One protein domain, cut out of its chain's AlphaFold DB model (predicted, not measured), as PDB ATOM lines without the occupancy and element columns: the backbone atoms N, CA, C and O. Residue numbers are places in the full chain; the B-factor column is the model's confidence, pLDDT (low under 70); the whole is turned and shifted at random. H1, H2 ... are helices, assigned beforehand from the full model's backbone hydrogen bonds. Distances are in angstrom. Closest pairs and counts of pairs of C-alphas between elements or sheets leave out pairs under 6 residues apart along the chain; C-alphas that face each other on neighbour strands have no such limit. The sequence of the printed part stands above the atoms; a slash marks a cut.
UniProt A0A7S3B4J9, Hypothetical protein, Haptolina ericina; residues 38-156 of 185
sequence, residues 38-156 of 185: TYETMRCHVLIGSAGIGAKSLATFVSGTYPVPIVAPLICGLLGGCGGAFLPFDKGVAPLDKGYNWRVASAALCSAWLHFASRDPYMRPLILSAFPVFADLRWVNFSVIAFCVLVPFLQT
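Overview. This is residues 38 to 156 of the 185 residues of the protein "Hypothetical protein" of Haptolina ericina (UniProt A0A7S3B4J9). Four helices, H1, H2, H5 and H8, make a splayed up-and-down bundle, each running against the one before it in the chain, with H5 nearest the middle and H1 crossing it steeply. H6 and H7 make a short corner between the end of H5 and the beginning of H8, while the small helices H3 and H4 lie in a loop beyond the other end of H5. The printed part has 119 residues with eight named helices, H1 to H8 in chain order, and no named strand; the class is all helix. The whole is compact, with a radius of gyration of the C-alphas of 15.0 A and spans of 40 by 33 by 22 A.

Along the chain. H1, residues 38 to 57, is 28.8 A long and begins with C-alpha 38 at (147.872, 138.635, 104.818). H8, also of 20 residues, holds residues 137 to 156, is 29.2 A long and ends with C-alpha 156 at (133.731, 133.755, 107.904). H5, residues 102 to 118, is 23.3 A long and begins with C-alpha 102 at (142.366, 123.051, 106.246). H2, residues 71 to 81, is 15.0 A long, and H6, residues 123 to 130, is 10.9 A long. Three helices have four residues each: H3, residues 89 to 92, H4, residues 94 to 97, and H7, residues 132 to 135.

Arrangement. H1 and H2 form a helical hairpin and touch at a shallow tilt of 22 degrees, opposite ways; their closest C-alphas, those of Ala 51 and Gly 77, are 4.1 A apart. H1 touches H8 with residues 40 to 48 alone, closest at the C-alphas of Cys 44 and Ile 145, 5.8 A apart; the tilt of 38 degrees is only just steep. H1 touches H5, the hub, with residues 47 to 51 alone, the same way at a steep tilt of 49 degrees, and the closest C-alphas are those of Ala 51 and Ser 111, 7.0 A apart. H2 touches H5 at a steep tilt of 45 degrees, opposite ways, closest at the C-alphas of Gly 81 and Ala 107, 4.7 A apart. H5 and H8 touch at a shallow tilt of 23 degrees, opposite ways, with the C-alphas of Cys 110 and Val 144 closest at 6.0 A. H2 and H8 are apart. H5 and H6 touch only at the corner, about perpendicular at 83 degrees, closest at the C-alphas of Ala 117 and Arg 124, 5.2 A apart. H6 and H7 only just touch, only at the corner, with 3 pairs of C-alphas within 8 A. H3 and H4 meet only through their link and touch no helix. Every O i to N i+4 pair is within hydrogen-bond range in H1, H2, H5 and H6, and 15 of 16 are in H8; H3, H4 and H7 are too short for such a pair.

Size, cuts and confidence. The two C-alphas farthest apart, those of Gly 64 and Thr 156, are 46.8 A apart. The printed part has no cut. The link from H1 to H2, residues 58 to 70, is long. The mean pLDDT of the printed part is 81.6, and residues 60 to 64 and 85 to 100 are under 70.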
ATOM      1  N   THR A  38     146.417 138.453 104.884       85.06
ATOM      2  CA  THR A  38     147.872 138.635 104.818       85.06
ATOM      3  C   THR A  38     148.599 137.315 105.068       85.06
ATOM      4  O   THR A  38     149.523 136.967 104.330       85.06
ATOM      5  N   TYR A  39     148.150 136.546 106.063       85.06
ATOM      6  CA  TYR A  39     148.699 135.230 106.375       85.06
ATOM      7  C   TYR A  39     148.533 134.252 105.209       85.06
ATOM      8  O   TYR A  39     149.511 133.638 104.789       85.06
ATOM      9  N   GLU A  40     147.329 134.129 104.648       86.38
ATOM     10  CA  GLU A  40     147.065 133.220 103.524       86.38
ATOM     11  C   GLU A  40     147.844 133.618 102.264       86.38
ATOM     12  O   GLU A  40     148.377 132.756 101.561       86.38
ATOM     13  N   THR A  41     148.009 134.919 102.016       88.00
ATOM     14  CA  THR A  41     148.825 135.428 100.902       88.00
ATOM     15  C   THR A  41     150.298 135.061 101.080       88.00
ATOM     16  O   THR A  41     150.929 134.542 100.156       88.00
ATOM     17  N   MET A  42     150.850 135.272 102.280       88.62
ATOM     18  CA  MET A  42     152.226 134.888 102.608       88.62
ATOM     19  C   MET A  42     152.418 133.368 102.502       88.62
ATOM     20  O   MET A  42     153.376 132.913 101.875       88.62
ATOM     21  N   ARG A  43     151.470 132.579 103.020       87.81
ATOM     22  CA  ARG A  43     151.469 131.113 102.924       87.81
ATOM     23  C   ARG A  43     151.506 130.647 101.469       87.81
ATOM     24  O   ARG A  43     152.322 129.795 101.122       87.81
ATOM     25  N   CYS A  44     150.686 131.238 100.603       89.50
ATOM     26  CA  CYS A  44     150.691 130.933  99.171       89.50
ATOM     27  C   CYS A  44     152.008 131.320  98.494       89.50
ATOM     28  O   CYS A  44     152.500 130.579  97.646       89.50
ATOM     29  N   HIS A  45     152.614 132.445  98.880       89.62
ATOM     30  CA  HIS A  45     153.914 132.851  98.351       89.62
ATOM     31  C   HIS A  45     155.007 131.819  98.673       89.62
ATOM     32  O   HIS A  45     155.761 131.414  97.785       89.62
ATOM     33  N   VAL A  46     155.051 131.332  99.918       90.44
ATOM     34  CA  VAL A  46     155.981 130.271 100.342       90.44
ATOM     35  C   VAL A  46     155.691 128.954  99.615       90.44
ATOM     36  O   VAL A  46     156.625 128.293  99.158       90.44
ATOM     37  N   LEU A  47     154.418 128.589  99.444       92.12
ATOM     38  CA  LEU A  47     153.983 127.404  98.695       92.12
ATOM     39  C   LEU A  47     154.488 127.436  97.243       92.12
ATOM     40  O   LEU A  47     155.143 126.501  96.788       92.12
ATOM     41  N   ILE A  48     154.243 128.534  96.524       91.00
ATOM     42  CA  ILE A  48     154.661 128.692  95.124       91.00
ATOM     43  C   ILE A  48     156.192 128.664  95.012       91.00
ATOM     44  O   ILE A  48     156.742 127.994  94.133       91.00
ATOM     45  N   GLY A  49     156.891 129.359  95.916       90.00
ATOM     46  CA  GLY A  49     158.353 129.399  95.945       90.00
ATOM     47  C   GLY A  49     158.979 128.026  96.200       90.00
ATOM     48  O   GLY A  49     159.863 127.602  95.456       90.00
ATOM     49  N   SER A  50     158.489 127.304  97.208       88.56
ATOM     50  CA  SER A  50     158.972 125.964  97.575       88.56
ATOM     51  C   SER A  50     158.685 124.916  96.497       88.56
ATOM     52  O   SER A  50     159.589 124.163  96.136       88.56
ATOM     53  N   ALA A  51     157.493 124.922  95.894       88.12
ATOM     54  CA  ALA A  51     157.183 124.082  94.736       88.12
ATOM     55  C   ALA A  51     158.114 124.386  93.544       88.12
ATOM     56  O   ALA A  51     158.547 123.483  92.827       88.12
ATOM     57  N   GLY A  52     158.464 125.663  93.351       86.62
ATOM     58  CA  GLY A  52     159.432 126.107  92.352       86.62
ATOM     59  C   GLY A  52     160.844 125.569  92.582       86.62
ATOM     60  O   GLY A  52     161.487 125.141  91.623       86.62
ATOM     61  N   ILE A  53     161.310 125.557  93.832       87.38
ATOM     62  CA  ILE A  53     162.609 124.980  94.210       87.38
ATOM     63  C   ILE A  53     162.596 123.466  93.976       87.38
ATOM     64  O   ILE A  53     163.474 122.967  93.277       87.38
ATOM     65  N   GLY A  54     161.565 122.756  94.450       84.00
ATOM     66  CA  GLY A  54     161.439 121.305  94.265       84.00
ATOM     67  C   GLY A  54     161.446 120.882  92.791       84.00
ATOM     68  O   GLY A  54     162.093 119.901  92.429       84.00
ATOM     69  N   ALA A  55     160.807 121.666  91.918       84.00
ATOM     70  CA  ALA A  55     160.830 121.427  90.475       84.00
ATOM     71  C   ALA A  55     162.222 121.590  89.857       84.00
ATOM     72  O   ALA A  55     162.594 120.818  88.979       84.00
ATOM     73  N   LYS A  56     162.991 122.589  90.303       83.62
ATOM     74  CA  LYS A  56     164.347 122.835  89.796       83.62
ATOM     75  C   LYS A  56     165.334 121.781  90.290       83.62
ATOM     76  O   LYS A  56     166.182 121.349  89.521       83.62
ATOM     77  N   SER A  57     165.206 121.350  91.541       83.38
ATOM     78  CA  SER A  57     166.116 120.378  92.153       83.38
ATOM     79  C   SER A  57     166.038 118.988  91.519       83.38
ATOM     80  O   SER A  57     167.050 118.296  91.479       83.38
ATOM     81  N   LEU A  58     164.870 118.579  91.008       79.00
ATOM     82  CA  LEU A  58     164.683 117.276  90.353       79.00
ATOM     83  C   LEU A  58     164.544 117.360  88.825       79.00
ATOM     84  O   LEU A  58     164.173 116.372  88.195       79.00
ATOM     85  N   ALA A  59     164.875 118.498  88.209       71.19
ATOM     86  CA  ALA A  59     164.807 118.652  86.753       71.19
ATOM     87  C   ALA A  59     165.699 117.646  85.994       71.19
ATOM     88  O   ALA A  59     165.403 117.303  84.855       71.19
ATOM     89  N   THR A  60     166.757 117.140  86.633       65.25
ATOM     90  CA  THR A  60     167.688 116.153  86.059       65.25
ATOM     91  C   THR A  60     167.200 114.703  86.201       65.25
ATOM     92  O   THR A  60     167.723 113.816  85.537       65.25
ATOM     93  N   PHE A  61     166.193 114.438  87.044       66.56
ATOM     94  CA  PHE A  61     165.722 113.088  87.398       66.56
ATOM     95  C   PHE A  61     164.385 112.739  86.732       66.56
ATOM     96  O   PHE A  61     163.474 112.193  87.357       66.56
ATOM     97  N   VAL A  62     164.247 113.097  85.458       68.88
ATOM     98  CA  VAL A  62     163.045 112.816  84.673       68.88
ATOM     99  C   VAL A  62     163.007 111.329  84.307       68.88
ATOM    100  O   VAL A  62     163.980 110.779  83.798       68.88
ATOM    101  N   SER A  63     161.881 110.668  84.592       65.38
ATOM    102  CA  SER A  63     161.662 109.262  84.241       65.38
ATOM    103  C   SER A  63     161.391 109.121  82.743       65.38
ATOM    104  O   SER A  63     160.734 109.973  82.149       65.38
ATOM    105  N   GLY A  64     161.802 108.002  82.138       61.88
ATOM    106  CA  GLY A  64     161.456 107.681  80.747       61.88
ATOM    107  C   GLY A  64     159.945 107.560  80.496       61.88
ATOM    108  O   GLY A  64     159.508 107.659  79.355       61.88
ATOM    109  N   THR A  65     159.139 107.376  81.549       74.69
ATOM    110  CA  THR A  65     157.673 107.246  81.462       74.69
ATOM    111  C   THR A  65     156.933 108.566  81.686       74.69
ATOM    112  O   THR A  65     155.814 108.720  81.206       74.69
ATOM    113  N   TYR A  66     157.523 109.519  82.417       75.50
ATOM    114  CA  TYR A  66     156.882 110.804  82.694       75.50
ATOM    115  C   TYR A  66     157.891 111.949  82.606       75.50
ATOM    116  O   TYR A  66     158.843 111.974  83.390       75.50
ATOM    117  N   PRO A  67     157.675 112.926  81.709       75.75
ATOM    118  CA  PRO A  67     158.692 113.907  81.340       75.75
ATOM    119  C   PRO A  67     158.906 115.018  82.386       75.75
ATOM    120  O   PRO A  67     159.680 115.943  82.147       75.75
ATOM    121  N   VAL A  68     158.229 114.964  83.541       80.00
ATOM    122  CA  VAL A  68     158.264 116.018  84.569       80.00
ATOM    123  C   VAL A  68     158.368 115.416  85.979       80.00
ATOM    124  O   VAL A  68     157.644 114.478  86.302       80.00
ATOM    125  N   PRO A  69     159.208 115.945  86.884       79.31
ATOM    126  CA  PRO A  69     159.249 115.470  88.266       79.31
ATOM    127  C   PRO A  69     157.968 115.869  89.023       79.31
ATOM    128  O   PRO A  69     157.760 117.049  89.301       79.31
ATOM    129  N   ILE A  70     157.119 114.899  89.379       82.88
ATOM    130  CA  ILE A  70     155.840 115.139  90.089       82.88
ATOM    131  C   ILE A  70     156.048 115.267  91.601       82.88
ATOM    132  O   ILE A  70     155.550 116.193  92.241       82.88
ATOM    133  N   VAL A  71     156.805 114.333  92.179       85.75
ATOM    134  CA  VAL A  71     156.852 114.121  93.633       85.75
ATOM    135  C   VAL A  71     157.491 115.302  94.366       85.75
ATOM    136  O   VAL A  71     156.947 115.780  95.357       85.75
ATOM    137  N   ALA A  72     158.618 115.821  93.872       85.62
ATOM    138  CA  ALA A  72     159.335 116.889  94.566       85.62
ATOM    139  C   ALA A  72     158.582 118.231  94.612       85.62
ATOM    140  O   ALA A  72     158.454 118.780  95.706       85.62
ATOM    141  N   PRO A  73     158.036 118.774  93.503       85.56
ATOM    142  CA  PRO A  73     157.217 119.988  93.567       85.56
ATOM    143  C   PRO A  73     156.011 119.844  94.491       85.56
ATOM    144  O   PRO A  73     155.643 120.813  95.153       85.56
ATOM    145  N   LEU A  74     155.420 118.646  94.534       88.38
ATOM    146  CA  LEU A  74     154.227 118.365  95.318       88.38
ATOM    147  C   LEU A  74     154.552 118.306  96.816       88.38
ATOM    148  O   LEU A  74     153.909 118.981  97.611       88.38
ATOM    149  N   ILE A  75     155.608 117.589  97.211       88.50
ATOM    150  CA  ILE A  75     156.042 117.526  98.614       88.50
ATOM    151  C   ILE A  75     156.584 118.880  99.082       88.50
ATOM    152  O   ILE A  75     156.196 119.356 100.148       88.50
ATOM    153  N   CYS A  76     157.450 119.533  98.302       88.88
ATOM    154  CA  CYS A  76     157.992 120.840  98.676       88.88
ATOM    155  C   CYS A  76     156.886 121.895  98.780       88.88
ATOM    156  O   CYS A  76     156.868 122.655  99.745       88.88
ATOM    157  N   GLY A  77     155.948 121.909  97.826       86.38
ATOM    158  CA  GLY A  77     154.786 122.789  97.859       86.38
ATOM    159  C   GLY A  77     153.866 122.491  99.040       86.38
ATOM    160  O   GLY A  77     153.488 123.413  99.753       86.38
ATOM    161  N   LEU A  78     153.566 121.220  99.322       87.88
ATOM    162  CA  LEU A  78     152.792 120.817 100.497       87.88
ATOM    163  C   LEU A  78     153.448 121.316 101.792       87.88
ATOM    164  O   LEU A  78     152.801 122.007 102.578       87.88
ATOM    165  N   LEU A  79     154.733 121.022 102.001       87.81
ATOM    166  CA  LEU A  79     155.456 121.420 103.210       87.81
ATOM    167  C   LEU A  79     155.523 122.945 103.364       87.81
ATOM    168  O   LEU A  79     155.263 123.459 104.454       87.81
ATOM    169  N   GLY A  80     155.796 123.679 102.281       84.81
ATOM    170  CA  GLY A  80     155.783 125.143 102.292       84.81
ATOM    171  C   GLY A  80     154.386 125.728 102.523       84.81
ATOM    172  O   GLY A  80     154.224 126.698 103.263       84.81
ATOM    173  N   GLY A  81     153.361 125.106 101.946       84.31
ATOM    174  CA  GLY A  81     151.964 125.518 102.037       84.31
ATOM    175  C   GLY A  81     151.299 125.220 103.375       84.31
ATOM    176  O   GLY A  81     150.310 125.864 103.717       84.31
ATOM    177  N   CYS A  82     151.834 124.294 104.169       85.25
ATOM    178  CA  CYS A  82     151.298 123.998 105.498       85.25
ATOM    179  C   CYS A  82     151.599 125.101 106.526       85.25
ATOM    180  O   CYS A  82     151.034 125.078 107.618       85.25
ATOM    181  N   GLY A  83     152.458 126.078 106.200       74.00
ATOM    182  CA  GLY A  83     152.664 127.277 107.018       74.00
ATOM    183  C   GLY A  83     153.135 126.978 108.444       74.00
ATOM    184  O   GLY A  83     152.741 127.676 109.377       74.00
ATOM    185  N   GLY A  84     153.910 125.901 108.618       71.06
ATOM    186  CA  GLY A  84     154.383 125.445 109.924       71.06
ATOM    187  C   GLY A  84     153.365 124.642 110.736       71.06
ATOM    188  O   GLY A  84     153.639 124.355 111.891       71.06
ATOM    189  N   ALA A  85     152.226 124.225 110.165       67.81
ATOM    190  CA  ALA A  85     151.252 123.372 110.861       67.81
ATOM    191  C   ALA A  85     151.838 122.032 111.358       67.81
ATOM    192  O   ALA A  85     151.286 121.430 112.271       67.81
ATOM    193  N   PHE A  86     152.966 121.594 110.791       63.31
ATOM    194  CA  PHE A  86     153.709 120.412 111.233       63.31
ATOM    195  C   PHE A  86     154.713 120.683 112.372       63.31
ATOM    196  O   PHE A  86     155.348 119.747 112.849       63.31
ATOM    197  N   LEU A  87     154.874 121.935 112.823       68.94
ATOM    198  CA  LEU A  87     155.841 122.335 113.851       68.94
ATOM    199  C   LEU A  87     155.137 122.899 115.102       68.94
ATOM    200  O   LEU A  87     154.256 123.750 114.964       68.94
ATOM    201  N   PRO A  88     155.549 122.516 116.329       62.88
ATOM    202  CA  PRO A  88     156.554 121.501 116.672       62.88
ATOM    203  C   PRO A  88     156.030 120.080 116.413       62.88
ATOM    204  O   PRO A  88     154.845 119.832 116.614       62.88
ATOM    205  N   PHE A  89     156.894 119.151 115.988       61.44
ATOM    206  CA  PHE A  89     156.497 117.795 115.568       61.44
ATOM    207  C   PHE A  89     155.677 117.033 116.628       61.44
ATOM    208  O   PHE A  89     154.737 116.331 116.268       61.44
ATOM    209  N   ASP A  90     155.917 117.283 117.920       63.41
ATOM    210  CA  ASP A  90     155.140 116.700 119.029       63.41
ATOM    211  C   ASP A  90     153.689 117.211 119.124       63.41
ATOM    212  O   ASP A  90     152.823 116.550 119.691       63.41
ATOM    213  N   LYS A  91     153.397 118.405 118.589       57.16
ATOM    214  CA  LYS A  91     152.058 119.034 118.601       57.16
ATOM    215  C   LYS A  91     151.449 119.194 117.208       57.16
ATOM    216  O   LYS A  91     150.275 119.531 117.114       57.16
ATOM    217  N   GLY A  92     152.227 118.973 116.150       54.19
ATOM    218  CA  GLY A  92     151.798 119.062 114.754       54.19
ATOM    219  C   GLY A  92     151.000 117.844 114.286       54.19
ATOM    220  O   GLY A  92     150.183 117.973 113.379       54.19
ATOM    221  N   VAL A  93     151.164 116.689 114.944       57.81
ATOM    222  CA  VAL A  93     150.364 115.476 114.681       57.81
ATOM    223  C   VAL A  93     149.019 115.504 115.420       57.81
ATOM    224  O   VAL A  93     148.015 115.041 114.894       57.81
ATOM    225  N   ALA A  94     148.936 116.169 116.575       61.66
ATOM    226  CA  ALA A  94     147.681 116.325 117.320       61.66
ATOM    227  C   ALA A  94     146.500 116.935 116.516       61.66
ATOM    228  O   ALA A  94     145.357 116.536 116.748       61.66
ATOM    229  N   PRO A  95     146.698 117.902 115.594       58.22
ATOM    230  CA  PRO A  95     145.633 118.363 114.705       58.22
ATOM    231  C   PRO A  95     145.320 117.416 113.534       58.22
ATOM    232  O   PRO A  95     144.272 117.605 112.929       58.22
ATOM    233  N   LEU A  96     146.159 116.419 113.219       60.94
ATOM    234  CA  LEU A  96     145.793 115.314 112.315       60.94
ATOM    235  C   LEU A  96     144.893 114.296 113.024       60.94
ATOM    236  O   LEU A  96     143.917 113.836 112.438       60.94
ATOM    237  N   ASP A  97     145.151 114.021 114.305       62.44
ATOM    238  CA  ASP A  97     144.334 113.099 115.109       62.44
ATOM    239  C   ASP A  97     142.902 113.613 115.349       62.44
ATOM    240  O   ASP A  97     141.988 112.841 115.630       62.44
ATOM    241  N   LYS A  98     142.684 114.931 115.229       60.62
ATOM    242  CA  LYS A  98     141.381 115.591 115.429       60.62
ATOM    243  C   LYS A  98     140.578 115.806 114.139       60.62
ATOM    244  O   LYS A  98     139.518 116.432 114.200       60.62
ATOM    245  N   GLY A  99     141.045 115.293 112.999       61.47
ATOM    246  CA  GLY A  99     140.339 115.330 111.715       61.47
ATOM    247  C   GLY A  99     141.051 116.136 110.623       61.47
ATOM    248  O   GLY A  99     142.253 116.389 110.676       61.47
ATOM    249  N   TYR A 100     140.301 116.519 109.586       64.06
ATOM    250  CA  TYR A 100     140.843 117.215 108.416       64.06
ATOM    251  C   TYR A 100     141.354 118.618 108.780       64.06
ATOM    252  O   TYR A 100     140.609 119.457 109.287       64.06
ATOM    253  N   ASN A 101     142.629 118.886 108.489       75.38
ATOM    254  CA  ASN A 101     143.244 120.197 108.681       75.38
ATOM    255  C   ASN A 101     143.212 120.997 107.373       75.38
ATOM    256  O   ASN A 101     143.914 120.647 106.416       75.38
ATOM    257  N   TRP A 102     142.474 122.115 107.374       80.94
ATOM    258  CA  TRP A 102     142.366 123.051 106.246       80.94
ATOM    259  C   TRP A 102     143.714 123.393 105.624       80.94
ATOM    260  O   TRP A 102     143.862 123.401 104.401       80.94
ATOM    261  N   ARG A 103     144.730 123.662 106.450       81.00
ATOM    262  CA  ARG A 103     146.039 124.112 105.964       81.00
ATOM    263  C   ARG A 103     146.767 123.020 105.191       81.00
ATOM    264  O   ARG A 103     147.421 123.339 104.205       81.00
ATOM    265  N   VAL A 104     146.615 121.762 105.599       83.25
ATOM    266  CA  VAL A 104     147.246 120.612 104.934       83.25
ATOM    267  C   VAL A 104     146.485 120.248 103.663       83.25
ATOM    268  O   VAL A 104     147.091 120.121 102.602       83.25
ATOM    269  N   ALA A 105     145.154 120.168 103.737       85.06
ATOM    270  CA  ALA A 105     144.311 119.832 102.591       85.06
ATOM    271  C   ALA A 105     144.399 120.893 101.480       85.06
ATOM    272  O   ALA A 105     144.637 120.562 100.318       85.06
ATOM    273  N   SER A 106     144.292 122.179 101.836       88.12
ATOM    274  CA  SER A 106     144.452 123.273 100.870       88.12
ATOM    275  C   SER A 106     145.868 123.333 100.301       88.12
ATOM    276  O   SER A 106     146.023 123.578  99.110       88.12
ATOM    277  N   ALA A 107     146.909 123.058 101.098       88.19
ATOM    278  CA  ALA A 107     148.278 123.008 100.588       88.19
ATOM    279  C   ALA A 107     148.472 121.875  99.571       88.19
ATOM    280  O   ALA A 107     149.091 122.102  98.533       88.19
ATOM    281  N   ALA A 108     147.909 120.689  99.829       88.94
ATOM    282  CA  ALA A 108     147.950 119.559  98.904       88.94
ATOM    283  C   ALA A 108     147.257 119.892  97.577       88.94
ATOM    284  O   ALA A 108     147.857 119.738  96.513       88.94
ATOM    285  N   LEU A 109     146.029 120.419  97.641       90.31
ATOM    286  CA  LEU A 109     145.264 120.807  96.454       90.31
ATOM    287  C   LEU A 109     145.957 121.915  95.659       90.31
ATOM    288  O   LEU A 109     146.112 121.792  94.449       90.31
ATOM    289  N   CYS A 110     146.423 122.971  96.325       90.88
ATOM    290  CA  CYS A 110     147.117 124.075  95.667       90.88
ATOM    291  C   CYS A 110     148.441 123.632  95.044       90.88
ATOM    292  O   CYS A 110     148.802 124.099  93.965       90.88
ATOM    293  N   SER A 111     149.165 122.721  95.695       90.31
ATOM    294  CA  SER A 111     150.413 122.181  95.164       90.31
ATOM    295  C   SER A 111     150.175 121.284  93.946       90.31
ATOM    296  O   SER A 111     150.886 121.422  92.949       90.31
ATOM    297  N   ALA A 112     149.134 120.446  93.979       90.62
ATOM    298  CA  ALA A 112     148.703 119.654  92.831       90.62
ATOM    299  C   ALA A 112     148.242 120.550  91.670       90.62
ATOM    300  O   ALA A 112     148.716 120.391  90.548       90.62
ATOM    301  N   TRP A 113     147.398 121.552  91.942       92.25
ATOM    302  CA  TRP A 113     146.940 122.521  90.944       92.25
ATOM    303  C   TRP A 113     148.103 123.268  90.294       92.25
ATOM    304  O   TRP A 113     148.179 123.343  89.072       92.25
ATOM    305  N   LEU A 114     149.056 123.763  91.091       90.62
ATOM    306  CA  LEU A 114     150.254 124.403  90.556       90.62
ATOM    307  C   LEU A 114     151.037 123.455  89.663       90.62
ATOM    308  O   LEU A 114     151.495 123.885  88.610       90.62
ATOM    309  N   HIS A 115     151.202 122.191  90.049       89.00
ATOM    310  CA  HIS A 115     151.905 121.219  89.222       89.00
ATOM    311  C   HIS A 115     151.199 121.023  87.869       89.00
ATOM    312  O   HIS A 115     151.815 121.244  86.823       89.00
ATOM    313  N   PHE A 116     149.897 120.725  87.896       88.62
ATOM    314  CA  PHE A 116     149.098 120.458  86.701       88.62
ATOM    315  C   PHE A 116     148.972 121.669  85.775       88.62
ATOM    316  O   PHE A 116     149.179 121.557  84.571       88.62
ATOM    317  N   ALA A 117     148.698 122.851  86.322       87.44
ATOM    318  CA  ALA A 117     148.481 124.051  85.522       87.44
ATOM    319  C   ALA A 117     149.779 124.646  84.947       87.44
ATOM    320  O   ALA A 117     149.745 125.306  83.911       87.44
ATOM    321  N   SER A 118     150.932 124.436  85.597       85.31
ATOM    322  CA  SER A 118     152.186 125.080  85.173       85.31
ATOM    323  C   SER A 118     153.151 124.180  84.408       85.31
ATOM    324  O   SER A 118     153.907 124.694  83.584       85.31
ATOM    325  N   ARG A 119     153.182 122.873  84.691       83.31
ATOM    326  CA  ARG A 119     154.278 121.990  84.249       83.31
ATOM    327  C   ARG A 119     153.818 120.730  83.537       83.31
ATOM    328  O   ARG A 119     154.589 120.186  82.759       83.31
ATOM    329  N   ASP A 120     152.604 120.274  83.799       86.06
ATOM    330  CA  ASP A 120     152.111 119.016  83.260       86.06
ATOM    331  C   ASP A 120     151.834 119.107  81.748       86.06
ATOM    332  O   ASP A 120     151.063 119.970  81.322       86.06
ATOM    333  N   PRO A 121     152.440 118.248  80.911       83.38
ATOM    334  CA  PRO A 121     152.277 118.321  79.461       83.38
ATOM    335  C   PRO A 121     150.903 117.838  78.979       83.38
ATOM    336  O   PRO A 121     150.490 118.220  77.886       83.38
ATOM    337  N   TYR A 122     150.191 117.027  79.766       86.12
ATOM    338  CA  TYR A 122     148.898 116.449  79.395       86.12
ATOM    339  C   TYR A 122     147.733 117.302  79.902       86.12
ATOM    340  O   TYR A 122     146.774 117.551  79.175       86.12
ATOM    341  N   MET A 123     147.824 117.800  81.136       85.62
ATOM    342  CA  MET A 123     146.772 118.604  81.768       85.62
ATOM    343  C   MET A 123     146.805 120.073  81.350       85.62
ATOM    344  O   MET A 123     145.752 120.687  81.177       85.62
ATOM    345  N   ARG A 124     147.989 120.659  81.144       85.81
ATOM    346  CA  ARG A 124     148.103 122.072  80.762       85.81
ATOM    347  C   ARG A 124     147.350 122.428  79.473       85.81
ATOM    348  O   ARG A 124     146.612 123.408  79.522       85.81
ATOM    349  N   PRO A 125     147.447 121.692  78.347       87.06
ATOM    350  CA  PRO A 125     146.682 122.044  77.147       87.06
ATOM    351  C   PRO A 125     145.165 121.962  77.369       87.06
ATOM    352  O   PRO A 125     144.439 122.817  76.864       87.06
ATOM    353  N   LEU A 126     144.685 121.011  78.180       88.62
ATOM    354  CA  LEU A 126     143.268 120.925  78.552       88.62
ATOM    355  C   LEU A 126     142.828 122.162  79.346       88.62
ATOM    356  O   LEU A 126     141.815 122.781  79.020       88.62
ATOM    357  N   ILE A 127     143.623 122.583  80.331       86.75
ATOM    358  CA  ILE A 127     143.344 123.782  81.132       86.75
ATOM    359  C   ILE A 127     143.347 125.039  80.257       86.75
ATOM    360  O   ILE A 127     142.458 125.875  80.394       86.75
ATOM    361  N   LEU A 128     144.303 125.163  79.333       88.12
ATOM    362  CA  LEU A 128     144.387 126.301  78.415       88.12
ATOM    363  C   LEU A 128     143.218 126.349  77.429       88.12
ATOM    364  O   LEU A 128     142.761 127.438  77.094       88.12
ATOM    365  N   SER A 129     142.717 125.188  76.998       89.00
ATOM    366  CA  SER A 129     141.541 125.111  76.126       89.00
ATOM    367  C   SER A 129     140.257 125.564  76.828       89.00
ATOM    368  O   SER A 129     139.421 126.215  76.210       89.00
ATOM    369  N   ALA A 130     140.124 125.278  78.128       89.19
ATOM    370  CA  ALA A 130     138.984 125.714  78.931       89.19
ATOM    371  C   ALA A 130     139.115 127.176  79.392       89.19
ATOM    372  O   ALA A 130     138.131 127.912  79.429       89.19
ATOM    373  N   PHE A 131     140.329 127.603  79.744       88.19
ATOM    374  CA  PHE A 131     140.616 128.910  80.326       88.19
ATOM    375  C   PHE A 131     141.928 129.478  79.758       88.19
ATOM    376  O   PHE A 131     143.005 129.257  80.324       88.19
ATOM    377  N   PRO A 132     141.865 130.286  78.682       86.62
ATOM    378  CA  PRO A 132     143.062 130.835  78.039       86.62
ATOM    379  C   PRO A 132     143.836 131.803  78.947       86.62
ATOM    380  O   PRO A 132     145.031 132.013  78.766       86.62
ATOM    381  N   VAL A 133     143.177 132.349  79.976       85.81
ATOM    382  CA  VAL A 133     143.780 133.234  80.985       85.81
ATOM    383  C   VAL A 133     144.923 132.544  81.746       85.81
ATOM    384  O   VAL A 133     145.857 133.210  82.187       85.81
ATOM    385  N   PHE A 134     144.918 131.211  81.855       86.94
ATOM    386  CA  PHE A 134     145.990 130.458  82.518       86.94
ATOM    387  C   PHE A 134     147.225 130.206  81.640       86.94
ATOM    388  O   PHE A 134     148.149 129.519  82.079       86.94
ATOM    389  N   ALA A 135     147.286 130.783  80.432       83.19
ATOM    390  CA  ALA A 135     148.506 130.790  79.621       83.19
ATOM    391  C   ALA A 135     149.676 131.422  80.384       83.19
ATOM    392  O   ALA A 135     150.786 130.876  80.384       83.19
ATOM    393  N   ASP A 136     149.402 132.508  81.112       88.12
ATOM    394  CA  ASP A 136     150.382 133.141  81.981       88.12
ATOM    395  C   ASP A 136     150.428 132.472  83.357       88.12
ATOM    396  O   ASP A 136     149.446 132.430  84.105       88.12
ATOM    397  N   LEU A 137     151.635 132.083  83.779       85.62
ATOM    398  CA  LEU A 137     151.881 131.554  85.128       85.62
ATOM    399  C   LEU A 137     151.442 132.515  86.246       85.62
ATOM    400  O   LEU A 137     151.169 132.084  87.365       85.62
ATOM    401  N   ARG A 138     151.386 133.822  85.965       89.12
ATOM    402  CA  ARG A 138     150.944 134.841  86.927       89.12
ATOM    403  C   ARG A 138     149.485 134.634  87.325       89.12
ATOM    404  O   ARG A 138     149.178 134.718  88.511       89.12
ATOM    405  N   TRP A 139     148.623 134.295  86.368       89.38
ATOM    406  CA  TRP A 139     147.211 134.010  86.619       89.38
ATOM    407  C   TRP A 139     147.010 132.679  87.336       89.38
ATOM    408  O   TRP A 139     146.160 132.582  88.219       89.38
ATOM    409  N   VAL A 140     147.848 131.681  87.044       89.06
ATOM    410  CA  VAL A 140     147.870 130.422  87.804       89.06
ATOM    411  C   VAL A 140     148.218 130.691  89.271       89.06
ATOM    412  O   VAL A 140     147.484 130.279  90.168       89.06
ATOM    413  N   ASN A 141     149.277 131.455  89.536       90.25
ATOM    414  CA  ASN A 141     149.658 131.834  90.899       90.25
ATOM    415  C   ASN A 141     148.564 132.654  91.597       90.25
ATOM    416  O   ASN A 141     148.261 132.416  92.766       90.25
ATOM    417  N   PHE A 142     147.948 133.593  90.876       90.31
ATOM    418  CA  PHE A 142     146.834 134.381  91.388       90.31
ATOM    419  C   PHE A 142     145.635 133.500  91.752       90.31
ATOM    420  O   PHE A 142     145.054 133.701  92.813       90.31
ATOM    421  N   SER A 143     145.308 132.483  90.947       91.81
ATOM    422  CA  SER A 143     144.198 131.558  91.231       91.81
ATOM    423  C   SER A 143     144.384 130.794  92.545       91.81
ATOM    424  O   SER A 143     143.431 130.628  93.301       91.81
ATOM    425  N   VAL A 144     145.623 130.409  92.866       89.81
ATOM    426  CA  VAL A 144     145.969 129.734  94.126       89.81
ATOM    427  C   VAL A 144     145.777 130.667  95.314       89.81
ATOM    428  O   VAL A 144     145.160 130.288  96.306       89.81
ATOM    429  N   ILE A 145     146.282 131.900  95.206       90.62
ATOM    430  CA  ILE A 145     146.122 132.918  96.250       90.62
ATOM    431  C   ILE A 145     144.634 133.224  96.447       90.62
ATOM    432  O   ILE A 145     144.148 133.221  97.576       90.62
ATOM    433  N   ALA A 146     143.901 133.425  95.350       90.50
ATOM    434  CA  ALA A 146     142.472 133.691  95.371       90.50
ATOM    435  C   ALA A 146     141.702 132.548  96.042       90.50
ATOM    436  O   ALA A 146     140.890 132.817  96.917       90.50
ATOM    437  N   PHE A 147     141.995 131.286  95.717       89.81
ATOM    438  CA  PHE A 147     141.377 130.127  96.365       89.81
ATOM    439  C   PHE A 147     141.644 130.099  97.879       89.81
ATOM    440  O   PHE A 147     140.710 129.989  98.676       89.81
ATOM    441  N   CYS A 148     142.902 130.265  98.293       86.75
ATOM    442  CA  CYS A 148     143.287 130.246  99.704       86.75
ATOM    443  C   CYS A 148     142.742 131.426 100.514       86.75
ATOM    444  O   CYS A 148     142.634 131.303 101.728       86.75
ATOM    445  N   VAL A 149     142.397 132.550  99.879       86.88
ATOM    446  CA  VAL A 149     141.789 133.717 100.541       86.88
ATOM    447  C   VAL A 149     140.261 133.646 100.521       86.88
ATOM    448  O   VAL A 149     139.617 133.918 101.536       86.88
ATOM    449  N   LEU A 150     139.667 133.253  99.391       85.50
ATOM    450  CA  LEU A 150     138.217 133.198  99.213       85.50
ATOM    451  C   LEU A 150     137.573 132.134 100.089       85.50
ATOM    452  O   LEU A 150     136.508 132.388 100.638       85.50
ATOM    453  N   VAL A 151     138.186 130.961 100.261       83.94
ATOM    454  CA  VAL A 151     137.555 129.910 101.073       83.94
ATOM    455  C   VAL A 151     137.456 130.302 102.557       83.94
ATOM    456  O   VAL A 151     136.354 130.218 103.098       83.94
ATOM    457  N   PRO A 152     138.511 130.812 103.221       78.06
ATOM    458  CA  PRO A 152     138.389 131.374 104.567       78.06
ATOM    459  C   PRO A 152     137.398 132.537 104.653       78.06
ATOM    460  O   PRO A 152     136.683 132.656 105.642       78.06
ATOM    461  N   PHE A 153     137.316 133.374 103.617       81.00
ATOM    462  CA  PHE A 153     136.336 134.460 103.558       81.00
ATOM    463  C   PHE A 153     134.891 133.950 103.460       81.00
ATOM    464  O   PHE A 153     133.989 134.449 104.128       81.00
ATOM    465  N   LEU A 154     134.652 132.907 102.671       78.88
ATOM    466  CA  LEU A 154     133.347 132.257 102.615       78.88
ATOM    467  C   LEU A 154     133.017 131.584 103.949       78.88
ATOM    468  O   LEU A 154     131.876 131.676 104.400       78.88
ATOM    469  N   GLN A 155     133.997 130.976 104.620       76.06
ATOM    470  CA  GLN A 155     133.828 130.403 105.958       76.06
ATOM    471  C   GLN A 155     133.472 131.472 107.006       76.06
ATOM    472  O   GLN A 155     132.603 131.223 107.840       76.06
ATOM    473  N   THR A 156     134.076 132.668 106.966       71.69
ATOM    474  CA  THR A 156     133.731 133.755 107.904       71.69
ATOM    475  C   THR A 156     132.322 134.300 107.672       71.69
ATOM    476  O   THR A 156     131.637 134.628 108.641       71.69
TER     477      THR A 156